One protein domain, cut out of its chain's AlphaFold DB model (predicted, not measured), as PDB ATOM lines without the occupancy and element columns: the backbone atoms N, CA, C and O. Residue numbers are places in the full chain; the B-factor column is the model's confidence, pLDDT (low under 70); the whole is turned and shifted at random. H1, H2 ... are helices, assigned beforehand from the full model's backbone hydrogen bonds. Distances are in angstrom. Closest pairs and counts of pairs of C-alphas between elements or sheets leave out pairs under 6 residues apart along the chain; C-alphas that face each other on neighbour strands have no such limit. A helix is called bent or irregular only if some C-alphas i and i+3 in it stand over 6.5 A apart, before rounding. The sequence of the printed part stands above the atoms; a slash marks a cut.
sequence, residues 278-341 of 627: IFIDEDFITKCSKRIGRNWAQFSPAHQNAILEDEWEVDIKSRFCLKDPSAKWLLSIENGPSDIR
ATOM      1  N   ILE A 278      54.152 -15.387 -28.048       84.12
ATOM      2  CA  ILE A 278      53.757 -16.736 -28.460       84.12
ATOM      3  C   ILE A 278      54.741 -17.841 -28.089       84.12
ATOM      4  O   ILE A 278      54.353 -18.998 -27.973       84.12
ATOM      5  N   PHE A 279      55.999 -17.497 -27.820       86.00
ATOM      6  CA  PHE A 279      56.949 -18.465 -27.281       86.00
ATOM      7  C   PHE A 279      56.548 -18.885 -25.857       86.00
ATOM      8  O   PHE A 279      56.729 -20.041 -25.494       86.00
ATOM      9  N   ILE A 280      55.898 -17.983 -25.112       90.31
ATOM     10  CA  ILE A 280      55.271 -18.268 -23.812       90.31
ATOM     11  C   ILE A 280      54.065 -19.208 -24.007       90.31
ATOM     12  O   ILE A 280      53.892 -20.148 -23.244       90.31
ATOM     13  N   ASP A 281      53.270 -19.025 -25.066       87.31
ATOM     14  CA  ASP A 281      52.106 -19.882 -25.363       87.31
ATOM     15  C   ASP A 281      52.523 -21.306 -25.764       87.31
ATOM     16  O   ASP A 281      51.962 -22.289 -25.284       87.31
ATOM     17  N   GLU A 282      53.548 -21.438 -26.607       83.31
ATOM     18  CA  GLU A 282      54.137 -22.730 -26.968       83.31
ATOM     19  C   GLU A 282      54.779 -23.433 -25.756       83.31
ATOM     20  O   GLU A 282      54.630 -24.648 -25.588       83.31
ATOM     21  N   ASP A 283      55.482 -22.687 -24.894       87.25
ATOM     22  CA  ASP A 283      56.076 -23.219 -23.663       87.25
ATOM     23  C   ASP A 283      54.975 -23.654 -22.665       87.25
ATOM     24  O   ASP A 283      55.119 -24.681 -21.994       87.25
ATOM     25  N   PHE A 284      53.827 -22.961 -22.641       86.88
ATOM     26  CA  PHE A 284      52.638 -23.330 -21.866       86.88
ATOM     27  C   PHE A 284      51.998 -24.622 -22.391       86.88
ATOM     28  O   PHE A 284      51.854 -25.582 -21.634       86.88
ATOM     29  N   ILE A 285      51.718 -24.706 -23.699       82.50
ATOM     30  CA  ILE A 285      51.201 -25.921 -24.356       82.50
ATOM     31  C   ILE A 285      52.135 -27.110 -24.097       82.50
ATOM     32  O   ILE A 285      51.681 -28.218 -23.796       82.50
ATOM     33  N   THR A 286      53.450 -26.884 -24.156       84.19
ATOM     34  CA  THR A 286      54.468 -27.894 -23.848       84.19
ATOM     35  C   THR A 286      54.395 -28.347 -22.388       84.19
ATOM     36  O   THR A 286      54.517 -29.545 -22.115       84.19
ATOM     37  N   LYS A 287      54.167 -27.429 -21.439       83.94
ATOM     38  CA  LYS A 287      53.990 -27.753 -20.016       83.94
ATOM     39  C   LYS A 287      52.720 -28.581 -19.782       83.94
ATOM     40  O   LYS A 287      52.815 -29.647 -19.169       83.94
ATOM     41  N   CYS A 288      51.579 -28.170 -20.341       80.25
ATOM     42  CA  CYS A 288      50.321 -28.925 -20.287       80.25
ATOM     43  C   CYS A 288      50.492 -30.335 -20.876       80.25
ATOM     44  O   CYS A 288      50.178 -31.328 -20.219       80.25
ATOM     45  N   SER A 289      51.099 -30.433 -22.064       80.69
ATOM     46  CA  SER A 289      51.392 -31.704 -22.746       80.69
ATOM     47  C   SER A 289      52.255 -32.643 -21.897       80.69
ATOM     48  O   SER A 289      51.961 -33.832 -21.796       80.69
ATOM     49  N   LYS A 290      53.309 -32.124 -21.252       82.88
ATOM     50  CA  LYS A 290      54.199 -32.916 -20.385       82.88
ATOM     51  C   LYS A 290      53.497 -33.416 -19.123       82.88
ATOM     52  O   LYS A 290      53.744 -34.548 -18.716       82.88
ATOM     53  N   ARG A 291      52.648 -32.592 -18.500       76.69
ATOM     54  CA  ARG A 291      52.018 -32.909 -17.206       76.69
ATOM     55  C   ARG A 291      50.794 -33.816 -17.334       76.69
ATOM     56  O   ARG A 291      50.569 -34.652 -16.466       76.69
ATOM     57  N   ILE A 292      50.038 -33.679 -18.422       74.31
ATOM     58  CA  ILE A 292      48.834 -34.477 -18.717       74.31
ATOM     59  C   ILE A 292      49.182 -35.717 -19.566       74.31
ATOM     60  O   ILE A 292      48.436 -36.700 -19.609       74.31
ATOM     61  N   GLY A 293      50.340 -35.706 -20.232       71.25
ATOM     62  CA  GLY A 293      50.821 -36.809 -21.054       71.25
ATOM     63  C   GLY A 293      49.921 -37.062 -22.265       71.25
ATOM     64  O   GLY A 293      49.400 -36.139 -22.891       71.25
ATOM     65  N   ARG A 294      49.706 -38.343 -22.596       63.25
ATOM     66  CA  ARG A 294      48.923 -38.765 -23.778       63.25
ATOM     67  C   ARG A 294      47.474 -38.265 -23.780       63.25
ATOM     68  O   ARG A 294      46.852 -38.274 -24.838       63.25
ATOM     69  N   ASN A 295      46.945 -37.832 -22.636       70.44
ATOM     70  CA  ASN A 295      45.580 -37.325 -22.529       70.44
ATOM     71  C   ASN A 295      45.446 -35.888 -23.065       70.44
ATOM     72  O   ASN A 295      44.346 -35.494 -23.434       70.44
ATOM     73  N   TRP A 296      46.543 -35.127 -23.216       73.75
ATOM     74  CA  TRP A 296      46.480 -33.794 -23.832       73.75
ATOM     75  C   TRP A 296      45.972 -33.875 -25.277       73.75
ATOM     76  O   TRP A 296      45.039 -33.175 -25.658       73.75
ATOM     77  N   ALA A 297      46.506 -34.829 -26.045       70.69
ATOM     78  CA  ALA A 297      46.083 -35.126 -27.414       70.69
ATOM     79  C   ALA A 297      44.697 -35.806 -27.519       70.69
ATOM     80  O   ALA A 297      44.238 -36.061 -28.628       70.69
ATOM     81  N   GLN A 298      44.044 -36.125 -26.393       74.44
ATOM     82  CA  GLN A 298      42.669 -36.648 -26.357       74.44
ATOM     83  C   GLN A 298      41.629 -35.543 -26.123       74.44
ATOM     84  O   GLN A 298      40.448 -35.763 -26.391       74.44
ATOM     85  N   PHE A 299      42.035 -34.359 -25.648       75.38
ATOM     86  CA  PHE A 299      41.150 -33.198 -25.656       75.38
ATOM     87  C   PHE A 299      40.798 -32.829 -27.097       75.38
ATOM     88  O   PHE A 299      41.658 -32.829 -27.978       75.38
ATOM     89  N   SER A 300      39.534 -32.478 -27.335       77.12
ATOM     90  CA  SER A 300      39.141 -31.926 -28.628       77.12
ATOM     91  C   SER A 300      39.862 -30.590 -28.872       77.12
ATOM     92  O   SER A 300      40.121 -29.859 -27.908       77.12
ATOM     93  N   PRO A 301      40.125 -30.212 -30.137       71.38
ATOM     94  CA  PRO A 301      40.727 -28.917 -30.459       71.38
ATOM     95  C   PRO A 301      39.953 -27.742 -29.848       71.38
ATOM     96  O   PRO A 301      40.550 -26.803 -29.337       71.38
ATOM     97  N   ALA A 302      38.620 -27.836 -29.791       72.06
ATOM     98  CA  ALA A 302      37.765 -26.843 -29.140       72.06
ATOM     99  C   ALA A 302      38.028 -26.704 -27.625       72.06
ATOM    100  O   ALA A 302      38.006 -25.594 -27.105       72.06
ATOM    101  N   HIS A 303      38.310 -27.804 -26.918       76.56
ATOM    102  CA  HIS A 303      38.640 -27.772 -25.490       76.56
ATOM    103  C   HIS A 303      40.043 -27.181 -25.272       76.56
ATOM    104  O   HIS A 303      40.212 -26.307 -24.426       76.56
ATOM    105  N   GLN A 304      41.031 -27.579 -26.085       76.56
ATOM    106  CA  GLN A 304      42.373 -26.977 -26.056       76.56
ATOM    107  C   GLN A 304      42.323 -25.465 -26.342       76.56
ATOM    108  O   GLN A 304      42.977 -24.693 -25.646       76.56
ATOM    109  N   ASN A 305      41.505 -25.032 -27.308       73.88
ATOM    110  CA  ASN A 305      41.278 -23.617 -27.604       73.88
ATOM    111  C   ASN A 305      40.656 -22.868 -26.419       73.88
ATOM    112  O   ASN A 305      41.143 -21.794 -26.093       73.88
ATOM    113  N   ALA A 306      39.641 -23.423 -25.746       77.62
ATOM    114  CA  ALA A 306      39.032 -22.783 -24.574       77.62
ATOM    115  C   ALA A 306      40.060 -22.549 -23.450       77.62
ATOM    116  O   ALA A 306      40.136 -21.458 -22.892       77.62
ATOM    117  N   ILE A 307      40.931 -23.527 -23.181       81.25
ATOM    118  CA  ILE A 307      42.026 -23.370 -22.210       81.25
ATOM    119  C   ILE A 307      43.000 -22.268 -22.659       81.25
ATOM    120  O   ILE A 307      43.435 -21.456 -21.845       81.25
ATOM    121  N   LEU A 308      43.353 -22.225 -23.948       81.50
ATOM    122  CA  LEU A 308      44.319 -21.259 -24.474       81.50
ATOM    123  C   LEU A 308      43.767 -19.829 -24.557       81.50
ATOM    124  O   LEU A 308      44.503 -18.885 -24.281       81.50
ATOM    125  N   GLU A 309      42.499 -19.652 -24.919       77.69
ATOM    126  CA  GLU A 309      41.895 -18.333 -25.127       77.69
ATOM    127  C   GLU A 309      41.222 -17.788 -23.850       77.69
ATOM    128  O   GLU A 309      41.458 -16.627 -23.509       77.69
ATOM    129  N   ASP A 310      40.466 -18.597 -23.092       76.88
ATOM    130  CA  ASP A 310      39.703 -18.127 -21.920       76.88
ATOM    131  C   ASP A 310      40.481 -18.206 -20.591       76.88
ATOM    132  O   ASP A 310      40.423 -17.268 -19.793       76.88
ATOM    133  N   GLU A 311      41.218 -19.292 -20.326       83.56
ATOM    134  CA  GLU A 311      42.011 -19.428 -19.087       83.56
ATOM    135  C   GLU A 311      43.396 -18.783 -19.228       83.56
ATOM    136  O   GLU A 311      43.820 -17.985 -18.388       83.56
ATOM    137  N   TRP A 312      44.113 -19.116 -20.300       86.94
ATOM    138  CA  TRP A 312      45.505 -18.724 -20.479       86.94
ATOM    139  C   TRP A 312      45.669 -17.278 -20.961       86.94
ATOM    140  O   TRP A 312      46.207 -16.465 -20.211       86.94
ATOM    141  N   GLU A 313      45.216 -16.925 -22.169       85.06
ATOM    142  CA  GLU A 313      45.411 -15.571 -22.720       85.06
ATOM    143  C   GLU A 313      44.663 -14.494 -21.925       85.06
ATOM    144  O   GLU A 313      45.223 -13.429 -21.655       85.06
ATOM    145  N   VAL A 314      43.408 -14.749 -21.539       79.88
ATOM    146  CA  VAL A 314      42.575 -13.751 -20.849       79.88
ATOM    147  C   VAL A 314      42.950 -13.588 -19.374       79.88
ATOM    148  O   VAL A 314      43.102 -12.441 -18.943       79.88
ATOM    149  N   ASP A 315      43.127 -14.666 -18.604       82.19
ATOM    150  CA  ASP A 315      43.375 -14.567 -17.156       82.19
ATOM    151  C   ASP A 315      44.861 -14.709 -16.793       82.19
ATOM    152  O   ASP A 315      45.480 -13.738 -16.354       82.19
ATOM    153  N   ILE A 316      45.462 -15.883 -17.007       87.12
ATOM    154  CA  ILE A 316      46.798 -16.207 -16.481       87.12
ATOM    155  C   ILE A 316      47.875 -15.304 -17.098       87.12
ATOM    156  O   ILE A 316      48.539 -14.536 -16.400       87.12
ATOM    157  N   LYS A 317      48.052 -15.360 -18.422       88.69
ATOM    158  CA  LYS A 317      49.144 -14.685 -19.139       88.69
ATOM    159  C   LYS A 317      49.035 -13.164 -19.077       88.69
ATOM    160  O   LYS A 317      50.057 -12.481 -18.987       88.69
ATOM    161  N   SER A 318      47.816 -12.619 -19.101       85.94
ATOM    162  CA  SER A 318      47.593 -11.166 -19.106       85.94
ATOM    163  C   SER A 318      47.822 -10.490 -17.744       85.94
ATOM    164  O   SER A 318      47.997  -9.262 -17.701       85.94
ATOM    165  N   ARG A 319      47.826 -11.285 -16.660       86.19
ATOM    166  CA  ARG A 319      47.939 -10.851 -15.254       86.19
ATOM    167  C   ARG A 319      49.207 -11.341 -14.550       86.19
ATOM    168  O   ARG A 319      49.475 -10.884 -13.443       86.19
ATOM    169  N   PHE A 320      49.968 -12.257 -15.150       88.06
ATOM    170  CA  PHE A 320      51.182 -12.798 -14.543       88.06
ATOM    171  C   PHE A 320      52.244 -11.708 -14.311       88.06
ATOM    172  O   PHE A 320      52.583 -10.935 -15.215       88.06
ATOM    173  N   CYS A 321      52.781 -11.664 -13.092       87.94
ATOM    174  CA  CYS A 321      53.789 -10.705 -12.655       87.94
ATOM    175  C   CYS A 321      54.856 -11.384 -11.783       87.94
ATOM    176  O   CYS A 321      54.650 -12.471 -11.244       87.94
ATOM    177  N   LEU A 322      56.027 -10.759 -11.676       85.19
ATOM    178  CA  LEU A 322      57.163 -11.268 -10.906       85.19
ATOM    179  C   LEU A 322      57.020 -10.938  -9.411       85.19
ATOM    180  O   LEU A 322      57.581 -11.647  -8.575       85.19
ATOM    181  N   LYS A 323      56.280  -9.869  -9.075       81.88
ATOM    182  CA  LYS A 323      56.055  -9.396  -7.695       81.88
ATOM    183  C   LYS A 323      54.990 -10.187  -6.919       81.88
ATOM    184  O   LYS A 323      55.017 -10.141  -5.692       81.88
ATOM    185  N   ASP A 324      54.126 -10.955  -7.590       76.69
ATOM    186  CA  ASP A 324      53.314 -12.016  -6.965       76.69
ATOM    187  C   ASP A 324      53.563 -13.384  -7.632       76.69
ATOM    188  O   ASP A 324      52.715 -13.911  -8.358       76.69
ATOM    189  N   PRO A 325      54.719 -14.017  -7.357       59.72
ATOM    190  CA  PRO A 325      55.009 -15.367  -7.828       59.72
ATOM    191  C   PRO A 325      54.251 -16.434  -7.013       59.72
ATOM    192  O   PRO A 325      54.432 -17.627  -7.242       59.72
ATOM    193  N   SER A 326      53.442 -16.025  -6.025       54.72
ATOM    194  CA  SER A 326      52.671 -16.917  -5.155       54.72
ATOM    195  C   SER A 326      51.267 -17.212  -5.688       54.72
ATOM    196  O   SER A 326      50.603 -18.119  -5.175       54.72
ATOM    197  N   ALA A 327      50.847 -16.496  -6.741       61.41
ATOM    198  CA  ALA A 327      49.641 -16.745  -7.515       61.41
ATOM    199  C   ALA A 327      49.635 -18.183  -8.067       61.41
ATOM    200  O   ALA A 327      50.163 -18.496  -9.133       61.41
ATOM    201  N   LYS A 328      49.033 -19.082  -7.290       63.75
ATOM    202  CA  LYS A 328      48.850 -20.496  -7.611       63.75
ATOM    203  C   LYS A 328      47.723 -20.647  -8.627       63.75
ATOM    204  O   LYS A 328      46.563 -20.802  -8.251       63.75
ATOM    205  N   TRP A 329      48.077 -20.611  -9.907       69.81
ATOM    206  CA  TRP A 329      47.126 -20.785 -11.001       69.81
ATOM    207  C   TRP A 329      46.624 -22.228 -11.053       69.81
ATOM    208  O   TRP A 329      47.411 -23.172 -11.173       69.81
ATOM    209  N   LEU A 330      45.308 -22.388 -10.924       66.50
ATOM    210  CA  LEU A 330      44.604 -23.646 -11.127       66.50
ATOM    211  C   LEU A 330      44.111 -23.673 -12.573       66.50
ATOM    212  O   LEU A 330      43.276 -22.855 -12.944       66.50
ATOM    213  N   LEU A 331      44.628 -24.607 -13.362       69.94
ATOM    214  CA  LEU A 331      44.123 -24.890 -14.702       69.94
ATOM    215  C   LEU A 331      42.973 -25.896 -14.596       69.94
ATOM    216  O   LEU A 331      43.068 -26.837 -13.806       69.94
ATOM    217  N   SER A 332      41.924 -25.762 -15.409       69.81
ATOM    218  CA  SER A 332      40.784 -26.704 -15.432       69.81
ATOM    219  C   SER A 332      41.191 -28.164 -15.691       69.81
ATOM    220  O   SER A 332      40.514 -29.101 -15.267       69.81
ATOM    221  N   ILE A 333      42.332 -28.337 -16.355       64.69
ATOM    222  CA  ILE A 333      42.982 -29.596 -16.732       64.69
ATOM    223  C   ILE A 333      43.983 -30.141 -15.697       64.69
ATOM    224  O   ILE A 333      44.535 -31.223 -15.910       64.69
ATOM    225  N   GLU A 334      44.261 -29.425 -14.601       65.06
ATOM    226  CA  GLU A 334      45.230 -29.843 -13.580       65.06
ATOM    227  C   GLU A 334      44.592 -30.114 -12.209       65.06
ATOM    228  O   GLU A 334      43.903 -29.280 -11.620       65.06
ATOM    229  N   ASN A 335      44.935 -31.263 -11.618       57.81
ATOM    230  CA  ASN A 335      44.665 -31.544 -10.208       57.81
ATOM    231  C   ASN A 335      45.668 -30.796  -9.313       57.81
ATOM    232  O   ASN A 335      46.651 -31.367  -8.834       57.81
ATOM    233  N   GLY A 336      45.407 -29.509  -9.090       59.50
ATOM    234  CA  GLY A 336      46.207 -28.631  -8.237       59.50
ATOM    235  C   GLY A 336      46.968 -27.556  -9.017       59.50
ATOM    236  O   GLY A 336      46.827 -27.450 -10.230       59.50
ATOM    237  N   PRO A 337      47.749 -26.711  -8.324       63.06
ATOM    238  CA  PRO A 337      48.358 -25.540  -8.938       63.06
ATOM    239  C   PRO A 337      49.529 -25.882  -9.873       63.06
ATOM    240  O   PRO A 337      50.284 -26.839  -9.641       63.06
ATOM    241  N   SER A 338      49.718 -25.035 -10.886       67.38
ATOM    242  CA  SER A 338      50.864 -25.060 -11.797       67.38
ATOM    243  C   SER A 338      51.815 -23.903 -11.517       67.38
ATOM    244  O   SER A 338      51.381 -22.763 -11.348       67.38
ATOM    245  N   ASP A 339      53.122 -24.179 -11.500       75.69
ATOM    246  CA  ASP A 339      54.125 -23.113 -11.532       75.69
ATOM    247  C   ASP A 339      54.252 -22.578 -12.963       75.69
ATOM    248  O   ASP A 339      54.980 -23.114 -13.801       75.69
ATOM    249  N   ILE A 340      53.496 -21.528 -13.258       84.81
ATOM    250  CA  ILE A 340      53.496 -20.865 -14.562       84.81
ATOM    251  C   ILE A 340      54.814 -20.115 -14.828       84.81
ATOM    252  O   ILE A 340      55.134 -19.845 -15.984       84.81
ATOM    253  N   ARG A 341      55.631 -19.829 -13.806       87.19
ATOM    254  CA  ARG A 341      56.847 -19.021 -13.958       87.19
ATOM    255  C   ARG A 341      57.846 -19.627 -14.939       87.19
ATOM    256  O   ARG A 341      58.388 -18.903 -15.767       87.19
TER     257      ARG A 341
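Overview. This is residues 278 to 341 of the 627 residues of an uncharacterized protein of Penicillium polonicum (UniProt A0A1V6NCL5). Two kinked helices, H1 and H2, run opposite ways with a tight link making the corner between them, and a long tail without named elements reaches out beyond the end of H2 and folds back. The 64 printed residues hold H1 then H2, with no named strand; the class is all helix. The whole is compact, with a radius of gyration of the C-alphas of 11.5 A, yet elongated, spanning 36 by 20 by 19 A.

Arrangement. H1, residues 278 to 298, and H2, residues 301 to 319, are close but not clearly touching; their closest C-alphas, those of Asp 281 and Leu 308, are 8.0 A apart. They stand at a steep tilt of 42 degrees, opposite ways. H1 has a kink of 113 degrees near residue 292, H2 one of 41 degrees near residue 313. H1 is irregular, with C-alphas 291 and 294 9.3 A apart; H2 is only just irregular, with C-alphas 314 and 317 6.9 A apart. The O i to N i+4 pairs within hydrogen-bond range are 12 of 17 in H1 and 10 of 15 in H2.

Along the chain. H1 begins at C-alpha 278 (53.757, -16.736, -28.460) and is 22.9 A long. H2, 24.7 A long, ends at C-alpha 319 (47.939, -10.851, -15.254). Residues 329 to 330 pair antiparallel with residues 337 to 338.

Size, cuts and confidence. The C-alphas farthest apart, those of Gln 298 and Lys 323, are 35.6 A apart. The printed part has no cut. Residue 294 and residues 325 to 338 have pLDDT under 70.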